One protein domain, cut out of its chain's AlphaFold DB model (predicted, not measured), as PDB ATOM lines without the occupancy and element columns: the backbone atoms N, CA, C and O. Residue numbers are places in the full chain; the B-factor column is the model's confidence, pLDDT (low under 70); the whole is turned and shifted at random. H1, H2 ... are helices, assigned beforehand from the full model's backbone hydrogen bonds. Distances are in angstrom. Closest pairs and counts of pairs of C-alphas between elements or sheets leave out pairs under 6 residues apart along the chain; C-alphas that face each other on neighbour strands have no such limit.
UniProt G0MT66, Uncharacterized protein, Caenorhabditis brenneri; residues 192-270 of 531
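AT A GLANCE: This is residues 192 to 270 of the 531 residues of an uncharacterized protein of Caenorhabditis brenneri (UniProt G0MT66). H1, H3 and H4 cluster together, while the long H5 runs away from them side by side with H2; a long loop, residues 203 to 221, joins H1 to H2. The printed part has 79 residues with five named helices, H1 to H5 in order: all helix, compact, radius of gyration of the C-alphas 12.1 A, spans 36 by 25 by 22 A.

HOW THE PARTS SIT: H1, residues 192 to 202, touches H3, residues 233 to 244, with the closest C-alphas, Cys 195 and Cys 244, 5.8 A apart. H4, residues 246 to 249, touches H3: C-alphas 241 and 248 are 6.6 A apart. H2, residues 222 to 229, touches residues 256 to 263 of H5, residues 252 to 268, at a shallow tilt of 20 degrees, opposite ways; the closest C-alphas, 229 and 256, are 5.9 A apart. Every O i to N i+4 pair is within hydrogen-bond range in H1, H2 and H3, and 11 of 13 in H5; H4 is too short.

IN THESE COORDINATES: H1 begins at C-alpha 192 (261.241, 220.208, 196.811); H5, 24.8 A long, ends at C-alpha 268 (246.230, 226.183, 215.479).

THE WHOLE: The printed part has no cut. The pLDDT is under 70 at residues 218 to 222 and 261 to 270.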
ATOM      1  N   LEU A 192     262.478 220.803 196.306       85.38
ATOM      2  CA  LEU A 192     261.241 220.208 196.811       85.38
ATOM      3  C   LEU A 192     260.028 221.053 196.413       85.38
ATOM      4  O   LEU A 192     259.035 220.523 195.908       85.38
ATOM      5  N   MET A 193     260.092 222.364 196.641       82.44
ATOM      6  CA  MET A 193     258.994 223.267 196.310       82.44
ATOM      7  C   MET A 193     258.819 223.416 194.799       82.44
ATOM      8  O   MET A 193     257.692 223.345 194.313       82.44
ATOM      9  N   ASP A 194     259.916 223.526 194.049       84.94
ATOM     10  CA  ASP A 194     259.889 223.560 192.582       84.94
ATOM     11  C   ASP A 194     259.215 222.308 192.001       84.94
ATOM     12  O   ASP A 194     258.319 222.396 191.158       84.94
ATOM     13  N   CYS A 195     259.555 221.131 192.532       88.06
ATOM     14  CA  CYS A 195     258.921 219.880 192.139       88.06
ATOM     15  C   CYS A 195     257.428 219.843 192.492       88.06
ATOM     16  O   CYS A 195     256.618 219.429 191.663       88.06
ATOM     17  N   ASN A 196     257.032 220.310 193.680       82.94
ATOM     18  CA  ASN A 196     255.613 220.420 194.043       82.94
ATOM     19  C   ASN A 196     254.851 221.344 193.080       82.94
ATOM     20  O   ASN A 196     253.765 220.991 192.615       82.94
ATOM     21  N   ILE A 197     255.425 222.503 192.738       81.00
ATOM     22  CA  ILE A 197     254.848 223.439 191.763       81.00
ATOM     23  C   ILE A 197     254.717 222.760 190.398       81.00
ATOM     24  O   ILE A 197     253.650 222.835 189.786       81.00
ATOM     25  N   LYS A 198     255.753 222.048 189.942       84.94
ATOM     26  CA  LYS A 198     255.732 221.287 188.687       84.94
ATOM     27  C   LYS A 198     254.632 220.227 188.684       84.94
ATOM     28  O   LYS A 198     253.823 220.207 187.760       84.94
ATOM     29  N   LEU A 199     254.559 219.388 189.717       85.94
ATOM     30  CA  LEU A 199     253.548 218.334 189.846       85.94
ATOM     31  C   LEU A 199     252.131 218.909 189.844       85.94
ATOM     32  O   LEU A 199     251.250 218.365 189.184       85.94
ATOM     33  N   LYS A 200     251.914 220.048 190.506       80.88
ATOM     34  CA  LYS A 200     250.633 220.761 190.466       80.88
ATOM     35  C   LYS A 200     250.329 221.321 189.072       80.88
ATOM     36  O   LYS A 200     249.217 221.171 188.571       80.88
ATOM     37  N   LYS A 201     251.319 221.943 188.427       78.88
ATOM     38  CA  LYS A 201     251.196 222.577 187.104       78.88
ATOM     39  C   LYS A 201     250.928 221.566 185.986       78.88
ATOM     40  O   LYS A 201     250.148 221.846 185.070       78.88
ATOM     41  N   GLU A 202     251.607 220.428 186.033       84.19
ATOM     42  CA  GLU A 202     251.508 219.357 185.041       84.19
ATOM     43  C   GLU A 202     250.350 218.410 185.338       84.19
ATOM     44  O   GLU A 202     249.788 217.862 184.394       84.19
ATOM     45  N   SER A 203     249.969 218.267 186.614       82.88
ATOM     46  CA  SER A 203     248.932 217.340 187.081       82.88
ATOM     47  C   SER A 203     249.069 215.956 186.421       82.88
ATOM     48  O   SER A 203     248.166 215.518 185.705       82.88
ATOM     49  N   PRO A 204     250.228 215.286 186.588       86.75
ATOM     50  CA  PRO A 204     250.505 214.029 185.905       86.75
ATOM     51  C   PRO A 204     249.572 212.906 186.373       86.75
ATOM     52  O   PRO A 204     249.015 212.956 187.469       86.75
ATOM     53  N   ASP A 205     249.443 211.854 185.561       85.62
ATOM     54  CA  ASP A 205     248.727 210.648 185.974       85.62
ATOM     55  C   ASP A 205     249.496 209.922 187.089       85.62
ATOM     56  O   ASP A 205     250.622 209.454 186.897       85.62
ATOM     57  N   LEU A 206     248.868 209.824 188.263       88.88
ATOM     58  CA  LEU A 206     249.422 209.180 189.452       88.88
ATOM     59  C   LEU A 206     248.869 207.764 189.676       88.88
ATOM     60  O   LEU A 206     249.166 207.150 190.703       88.88
ATOM     61  N   SER A 207     248.103 207.208 188.729       87.88
ATOM     62  CA  SER A 207     247.517 205.860 188.826       87.88
ATOM     63  C   SER A 207     248.559 204.752 189.065       87.88
ATOM     64  O   SER A 207     248.267 203.747 189.715       87.88
ATOM     65  N   GLY A 208     249.805 204.966 188.626       90.31
ATOM     66  CA  GLY A 208     250.952 204.087 188.880       90.31
ATOM     67  C   GLY A 208     251.476 204.077 190.327       90.31
ATOM     68  O   GLY A 208     252.368 203.287 190.644       90.31
ATOM     69  N   TYR A 209     250.932 204.916 191.217       92.00
ATOM     70  CA  TYR A 209     251.374 205.078 192.607       92.00
ATOM     71  C   TYR A 209     250.243 204.751 193.595       92.00
ATOM     72  O   TYR A 209     249.744 205.634 194.294       92.00
ATOM     73  N   PRO A 210     249.851 203.468 193.729       88.88
ATOM     74  CA  PRO A 210     248.729 203.067 194.584       88.88
ATOM     75  C   PRO A 210     248.937 203.423 196.062       88.88
ATOM     76  O   PRO A 210     247.969 203.576 196.804       88.88
ATOM     77  N   CYS A 211     250.191 203.598 196.500       91.50
ATOM     78  CA  CYS A 211     250.514 204.013 197.861       91.50
ATOM     79  C   CYS A 211     249.990 205.413 198.224       91.50
ATOM     80  O   CYS A 211     249.733 205.645 199.406       91.50
ATOM     81  N   LEU A 212     249.753 206.300 197.245       87.56
ATOM     82  CA  LEU A 212     249.151 207.617 197.478       87.56
ATOM     83  C   LEU A 212     247.678 207.531 197.890       87.56
ATOM     84  O   LEU A 212     247.146 208.497 198.414       87.56
ATOM     85  N   GLY A 213     247.000 206.400 197.661       84.44
ATOM     86  CA  GLY A 213     245.593 206.239 198.044       84.44
ATOM     87  C   GLY A 213     244.631 207.192 197.322       84.44
ATOM     88  O   GLY A 213     243.554 207.454 197.839       84.44
ATOM     89  N   GLY A 214     245.014 207.712 196.152       80.69
ATOM     90  CA  GLY A 214     244.216 208.678 195.388       80.69
ATOM     91  C   GLY A 214     244.473 210.147 195.738       80.69
ATOM     92  O   GLY A 214     243.881 211.012 195.097       80.69
ATOM     93  N   ILE A 215     245.367 210.440 196.691       81.50
ATOM     94  CA  ILE A 215     245.761 211.815 197.023       81.50
ATOM     95  C   ILE A 215     246.535 212.423 195.851       81.50
ATOM     96  O   ILE A 215     247.451 211.809 195.299       81.50
ATOM     97  N   SER A 216     246.161 213.645 195.472       78.06
ATOM     98  CA  SER A 216     246.811 214.398 194.398       78.06
ATOM     99  C   SER A 216     247.764 215.454 194.960       78.06
ATOM    100  O   SER A 216     247.588 215.916 196.080       78.06
ATOM    101  N   PHE A 217     248.728 215.909 194.157       77.81
ATOM    102  CA  PHE A 217     249.571 217.071 194.490       77.81
ATOM    103  C   PHE A 217     248.877 218.415 194.209       77.81
ATOM    104  O   PHE A 217     249.439 219.478 194.469       77.81
ATOM    105  N   ASN A 218     247.644 218.387 193.692       65.94
ATOM    106  CA  ASN A 218     246.808 219.565 193.480       65.94
ATOM    107  C   ASN A 218     245.880 219.809 194.682       65.94
ATOM    108  O   ASN A 218     244.706 220.140 194.525       65.94
ATOM    109  N   TYR A 219     246.393 219.614 195.897       59.56
ATOM    110  CA  TYR A 219     245.624 219.860 197.108       59.56
ATOM    111  C   TYR A 219     245.463 221.369 197.339       59.56
ATOM    112  O   TYR A 219     246.414 222.158 197.266       59.56
ATOM    113  N   GLY A 220     244.215 221.785 197.560       46.62
ATOM    114  CA  GLY A 220     243.869 223.114 198.066       46.62
ATOM    115  C   GLY A 220     243.847 223.176 199.597       46.62
ATOM    116  O   GLY A 220     243.904 224.271 200.151       46.62
ATOM    117  N   GLU A 221     243.791 222.015 200.254       48.69
ATOM    118  CA  GLU A 221     243.604 221.848 201.695       48.69
ATOM    119  C   GLU A 221     244.895 221.376 202.382       48.69
ATOM    120  O   GLU A 221     245.702 220.642 201.811       48.69
ATOM    121  N   THR A 222     245.093 221.819 203.621       63.34
ATOM    122  CA  THR A 222     246.261 221.536 204.468       63.34
ATOM    123  C   THR A 222     246.427 220.042 204.775       63.34
ATOM    124  O   THR A 222     247.556 219.583 204.925       63.34
ATOM    125  N   GLU A 223     245.329 219.282 204.855       71.50
ATOM    126  CA  GLU A 223     245.319 217.882 205.312       71.50
ATOM    127  C   GLU A 223     245.989 216.920 204.322       71.50
ATOM    128  O   GLU A 223     246.882 216.172 204.720       71.50
ATOM    129  N   ASP A 224     245.656 217.000 203.032       76.81
ATOM    130  CA  ASP A 224     246.288 216.188 201.979       76.81
ATOM    131  C   ASP A 224     247.801 216.446 201.899       76.81
ATOM    132  O   ASP A 224     248.602 215.519 201.760       76.81
ATOM    133  N   GLY A 225     248.215 217.713 202.029       77.88
ATOM    134  CA  GLY A 225     249.628 218.092 202.068       77.88
ATOM    135  C   GLY A 225     250.356 217.505 203.277       77.88
ATOM    136  O   GLY A 225     251.465 216.980 203.142       77.88
ATOM    137  N   ILE A 226     249.715 217.533 204.450       79.69
ATOM    138  CA  ILE A 226     250.237 216.896 205.663       79.69
ATOM    139  C   ILE A 226     250.354 215.387 205.454       79.69
ATOM    140  O   ILE A 226     251.399 214.815 205.765       79.69
ATOM    141  N   GLU A 227     249.337 214.727 204.901       85.44
ATOM    142  CA  GLU A 227     249.350 213.282 204.669       85.44
ATOM    143  C   GLU A 227     250.459 212.876 203.679       85.44
ATOM    144  O   GLU A 227     251.225 211.943 203.950       85.44
ATOM    145  N   LEU A 228     250.633 213.632 202.585       86.38
ATOM    146  CA  LEU A 228     251.691 213.415 201.589       86.38
ATOM    147  C   LEU A 228     253.099 213.458 202.192       86.38
ATOM    148  O   LEU A 228     253.961 212.655 201.820       86.38
ATOM    149  N   LEU A 229     253.343 214.387 203.114       85.56
ATOM    150  CA  LEU A 229     254.668 214.630 203.693       85.56
ATOM    151  C   LEU A 229     254.920 213.836 204.982       85.56
ATOM    152  O   LEU A 229     256.076 213.654 205.376       85.56
ATOM    153  N   SER A 230     253.868 213.331 205.628       85.25
ATOM    154  CA  SER A 230     253.957 212.505 206.835       85.25
ATOM    155  C   SER A 230     253.788 211.017 206.513       85.25
ATOM    156  O   SER A 230     254.773 210.303 206.337       85.25
ATOM    157  N   THR A 231     252.557 210.522 206.405       88.00
ATOM    158  CA  THR A 231     252.254 209.086 206.321       88.00
ATOM    159  C   THR A 231     252.520 208.492 204.938       88.00
ATOM    160  O   THR A 231     252.826 207.301 204.833       88.00
ATOM    161  N   LYS A 232     252.463 209.296 203.868       91.88
ATOM    162  CA  LYS A 232     252.751 208.866 202.483       91.88
ATOM    163  C   LYS A 232     254.149 209.240 202.007       91.88
ATOM    164  O   LYS A 232     254.448 209.089 200.823       91.88
ATOM    165  N   ARG A 233     255.027 209.661 202.918       91.06
ATOM    166  CA  ARG A 233     256.351 210.223 202.627       91.06
ATOM    167  C   ARG A 233     257.175 209.435 201.608       91.06
ATOM    168  O   ARG A 233     257.649 210.005 200.633       91.06
ATOM    169  N   GLU A 234     257.328 208.127 201.795       93.75
ATOM    170  CA  GLU A 234     258.130 207.294 200.884       93.75
ATOM    171  C   GLU A 234     257.501 207.178 199.487       93.75
ATOM    172  O   GLU A 234     258.200 207.141 198.473       93.75
ATOM    173  N   CYS A 235     256.168 207.189 199.414       93.50
ATOM    174  CA  CYS A 235     255.452 207.242 198.145       93.50
ATOM    175  C   CYS A 235     255.681 208.593 197.452       93.50
ATOM    176  O   CYS A 235     256.007 208.633 196.268       93.50
ATOM    177  N   THR A 236     255.601 209.687 198.212       92.38
ATOM    178  CA  THR A 236     255.891 211.049 197.753       92.38
ATOM    179  C   THR A 236     257.315 211.174 197.214       92.38
ATOM    180  O   THR A 236     257.495 211.676 196.107       92.38
ATOM    181  N   LYS A 237     258.324 210.634 197.915       93.88
ATOM    182  CA  LYS A 237     259.714 210.573 197.424       93.88
ATOM    183  C   LYS A 237     259.809 209.854 196.082       93.88
ATOM    184  O   LYS A 237     260.474 210.342 195.172       93.88
ATOM    185  N   LYS A 238     259.129 208.712 195.934       94.50
ATOM    186  CA  LYS A 238     259.121 207.957 194.675       94.50
ATOM    187  C   LYS A 238     258.535 208.787 193.529       94.50
ATOM    188  O   LYS A 238     259.168 208.903 192.486       94.50
ATOM    189  N   VAL A 239     257.375 209.405 193.744       93.94
ATOM    190  CA  VAL A 239     256.720 210.272 192.750       93.94
ATOM    191  C   VAL A 239     257.641 211.429 192.369       93.94
ATOM    192  O   VAL A 239     257.935 211.632 191.196       93.94
ATOM    193  N   MET A 240     258.166 212.161 193.351       93.38
ATOM    194  CA  MET A 240     259.045 213.294 193.078       93.38
ATOM    195  C   MET A 240     260.327 212.878 192.353       93.38
ATOM    196  O   MET A 240     260.737 213.565 191.423       93.38
ATOM    197  N   LYS A 241     260.930 211.734 192.695       94.81
ATOM    198  CA  LYS A 241     262.082 211.196 191.958       94.81
ATOM    199  C   LYS A 241     261.742 210.918 190.496       94.81
ATOM    200  O   LYS A 241     262.524 211.276 189.619       94.81
ATOM    201  N   ASP A 242     260.592 210.307 190.240       94.56
ATOM    202  CA  ASP A 242     260.185 209.909 188.894       94.56
ATOM    203  C   ASP A 242     259.855 211.126 188.006       94.56
ATOM    204  O   ASP A 242     260.195 211.133 186.823       94.56
ATOM    205  N   PHE A 243     259.262 212.189 188.567       92.56
ATOM    206  CA  PHE A 243     258.858 213.383 187.807       92.56
ATOM    207  C   PHE A 243     259.874 214.535 187.821       92.56
ATOM    208  O   PHE A 243     259.893 215.353 186.895       92.56
ATOM    209  N   CYS A 244     260.714 214.630 188.850       93.25
ATOM    210  CA  CYS A 244     261.626 215.758 189.075       93.25
ATOM    211  C   CYS A 244     263.103 215.339 189.165       93.25
ATOM    212  O   CYS A 244     263.982 216.199 189.169       93.25
ATOM    213  N   GLY A 245     263.392 214.035 189.170       94.25
ATOM    214  CA  GLY A 245     264.746 213.489 189.239       94.25
ATOM    215  C   GLY A 245     265.267 213.326 190.667       94.25
ATOM    216  O   GLY A 245     264.679 213.792 191.634       94.25
ATOM    217  N   GLU A 246     266.408 212.652 190.811       94.50
ATOM    218  CA  GLU A 246     266.941 212.235 192.118       94.50
ATOM    219  C   GLU A 246     267.374 213.394 193.026       94.50
ATOM    220  O   GLU A 246     267.274 213.280 194.243       94.50
ATOM    221  N   LYS A 247     267.769 214.538 192.452       91.88
ATOM    222  CA  LYS A 247     268.218 215.713 193.219       91.88
ATOM    223  C   LYS A 247     267.150 216.281 194.155       91.88
ATOM    224  O   LYS A 247     267.497 216.856 195.175       91.88
ATOM    225  N   VAL A 248     265.862 216.103 193.851       88.56
ATOM    226  CA  VAL A 248     264.765 216.537 194.740       88.56
ATOM    227  C   VAL A 248     264.773 215.802 196.085       88.56
ATOM    228  O   VAL A 248     264.175 216.263 197.052       88.56
ATOM    229  N   LEU A 249     265.437 214.643 196.142       91.94
ATOM    230  CA  LEU A 249     265.557 213.846 197.355       91.94
ATOM    231  C   LEU A 249     266.691 214.328 198.265       91.94
ATOM    232  O   LEU A 249     266.724 213.949 199.437       91.94
ATOM    233  N   GLU A 250     267.595 215.173 197.759       88.56
ATOM    234  CA  GLU A 250     268.629 215.812 198.571       88.56
ATOM    235  C   GLU A 250     267.947 216.714 199.608       88.56
ATOM    236  O   GLU A 250     267.229 217.652 199.266       88.56
ATOM    237  N   ASN A 251     268.137 216.398 200.891       82.81
ATOM    238  CA  ASN A 251     267.511 217.084 202.028       82.81
ATOM    239  C   ASN A 251     265.970 217.041 202.048       82.81
ATOM    240  O   ASN A 251     265.349 217.823 202.770       82.81
ATOM    241  N   PHE A 252     265.342 216.110 201.314       87.88
ATOM    242  CA  PHE A 252     263.880 215.981 201.278       87.88
ATOM    243  C   PHE A 252     263.281 215.866 202.677       87.88
ATOM    244  O   PHE A 252     262.323 216.565 202.980       87.88
ATOM    245  N   ASP A 253     263.835 214.999 203.532       87.62
ATOM    246  CA  ASP A 253     263.274 214.757 204.866       87.62
ATOM    247  C   ASP A 253     263.328 216.022 205.725       87.62
ATOM    248  O   ASP A 253     262.335 216.391 206.343       87.62
ATOM    249  N   GLU A 254     264.449 216.741 205.694       84.56
ATOM    250  CA  GLU A 254     264.594 218.007 206.410       84.56
ATOM    251  C   GLU A 254     263.589 219.058 205.915       84.56
ATOM    252  O   GLU A 254     262.915 219.708 206.716       84.56
ATOM    253  N   MET A 255     263.457 219.220 204.597       80.12
ATOM    254  CA  MET A 255     262.535 220.190 204.004       80.12
ATOM    255  C   MET A 255     261.065 219.803 204.213       80.12
ATOM    256  O   MET A 255     260.233 220.679 204.441       80.12
ATOM    257  N   ALA A 256     260.743 218.509 204.190       82.31
ATOM    258  CA  ALA A 256     259.404 217.996 204.452       82.31
ATOM    259  C   ALA A 256     258.988 218.224 205.909       82.31
ATOM    260  O   ALA A 256     257.875 218.687 206.144       82.31
ATOM    261  N   GLU A 257     259.875 217.982 206.882       81.88
ATOM    262  CA  GLU A 257     259.610 218.312 208.292       81.88
ATOM    263  C   GLU A 257     259.372 219.817 208.479       81.88
ATOM    264  O   GLU A 257     258.417 220.226 209.140       81.88
ATOM    265  N   ARG A 258     260.185 220.667 207.835       74.50
ATOM    266  CA  ARG A 258     259.985 222.128 207.854       74.50
ATOM    267  C   ARG A 258     258.629 222.521 207.261       74.50
ATOM    268  O   ARG A 258     257.938 223.374 207.817       74.50
ATOM    269  N   PHE A 259     258.236 221.897 206.152       73.88
ATOM    270  CA  PHE A 259     256.961 222.183 205.500       73.88
ATOM    271  C   PHE A 259     255.764 221.692 206.328       73.88
ATOM    272  O   PHE A 259     254.760 222.393 206.428       73.88
ATOM    273  N   LEU A 260     255.891 220.549 207.005       74.25
ATOM    274  CA  LEU A 260     254.891 220.046 207.950       74.25
ATOM    275  C   LEU A 260     254.679 221.000 209.130       74.25
ATOM    276  O   LEU A 260     253.534 221.280 209.479       74.25
ATOM    277  N   ILE A 261     255.752 221.545 209.713       68.69
ATOM    278  CA  ILE A 261     255.651 222.543 210.792       68.69
ATOM    279  C   ILE A 261     254.831 223.754 210.324       68.69
ATOM    280  O   ILE A 261     253.938 224.202 211.039       68.69
ATOM    281  N   LEU A 262     255.074 224.245 209.105       63.66
ATOM    282  CA  LEU A 262     254.323 225.364 208.525       63.66
ATOM    283  C   LEU A 262     252.834 225.046 208.344       63.66
ATOM    284  O   LEU A 262     251.990 225.838 208.763       63.66
ATOM    285  N   LEU A 263     252.514 223.883 207.768       65.62
ATOM    286  CA  LEU A 263     251.130 223.440 207.568       65.62
ATOM    287  C   LEU A 263     250.392 223.250 208.909       65.62
ATOM    288  O   LEU A 263     249.203 223.549 209.008       65.62
ATOM    289  N   CYS A 264     251.093 222.828 209.966       62.38
ATOM    290  CA  CYS A 264     250.525 222.659 211.305       62.38
ATOM    291  C   CYS A 264     250.277 223.982 212.048       62.38
ATOM    292  O   CYS A 264     249.287 224.078 212.773       62.38
ATOM    293  N   ILE A 265     251.114 225.013 211.873       54.62
ATOM    294  CA  ILE A 265     250.880 226.322 212.517       54.62
ATOM    295  C   ILE A 265     249.602 226.974 211.965       54.62
ATOM    296  O   ILE A 265     248.830 227.554 212.725       54.62
ATOM    297  N   SER A 266     249.301 226.789 210.675       44.97
ATOM    298  CA  SER A 266     248.010 227.206 210.109       44.97
ATOM    299  C   SER A 266     246.794 226.457 210.674       44.97
ATOM    300  O   SER A 266     245.678 226.946 210.520       44.97
ATOM    301  N   CYS A 267     246.975 225.314 211.349       40.16
ATOM    302  CA  CYS A 267     245.879 224.566 211.973       40.16
ATOM    303  C   CYS A 267     245.516 225.093 213.373       40.16
ATOM    304  O   CYS A 267     244.364 224.959 213.792       40.16
ATOM    305  N   THR A 268     246.456 225.708 214.101       35.66
ATOM    306  CA  THR A 268     246.230 226.183 215.479       35.66
ATOM    307  C   THR A 268     245.764 227.636 215.557       35.66
ATOM    308  O   THR A 268     245.063 227.982 216.501       35.66
ATOM    309  N   THR A 269     246.063 228.473 214.558       36.84
ATOM    310  CA  THR A 269     245.666 229.896 214.520       36.84
ATOM    311  C   THR A 269     244.377 230.148 213.733       36.84
ATOM    312  O   THR A 269     244.231 231.188 213.090       36.84
ATOM    313  N   SER A 270     243.433 229.204 213.749       29.64
ATOM    314  CA  SER A 270     242.118 229.326 213.099       29.64
ATOM    315  C   SER A 270     241.214 230.361 213.796       29.64
ATOM    316  O   SER A 270     240.111 230.045 214.238       29.64
TER     317      SER A 270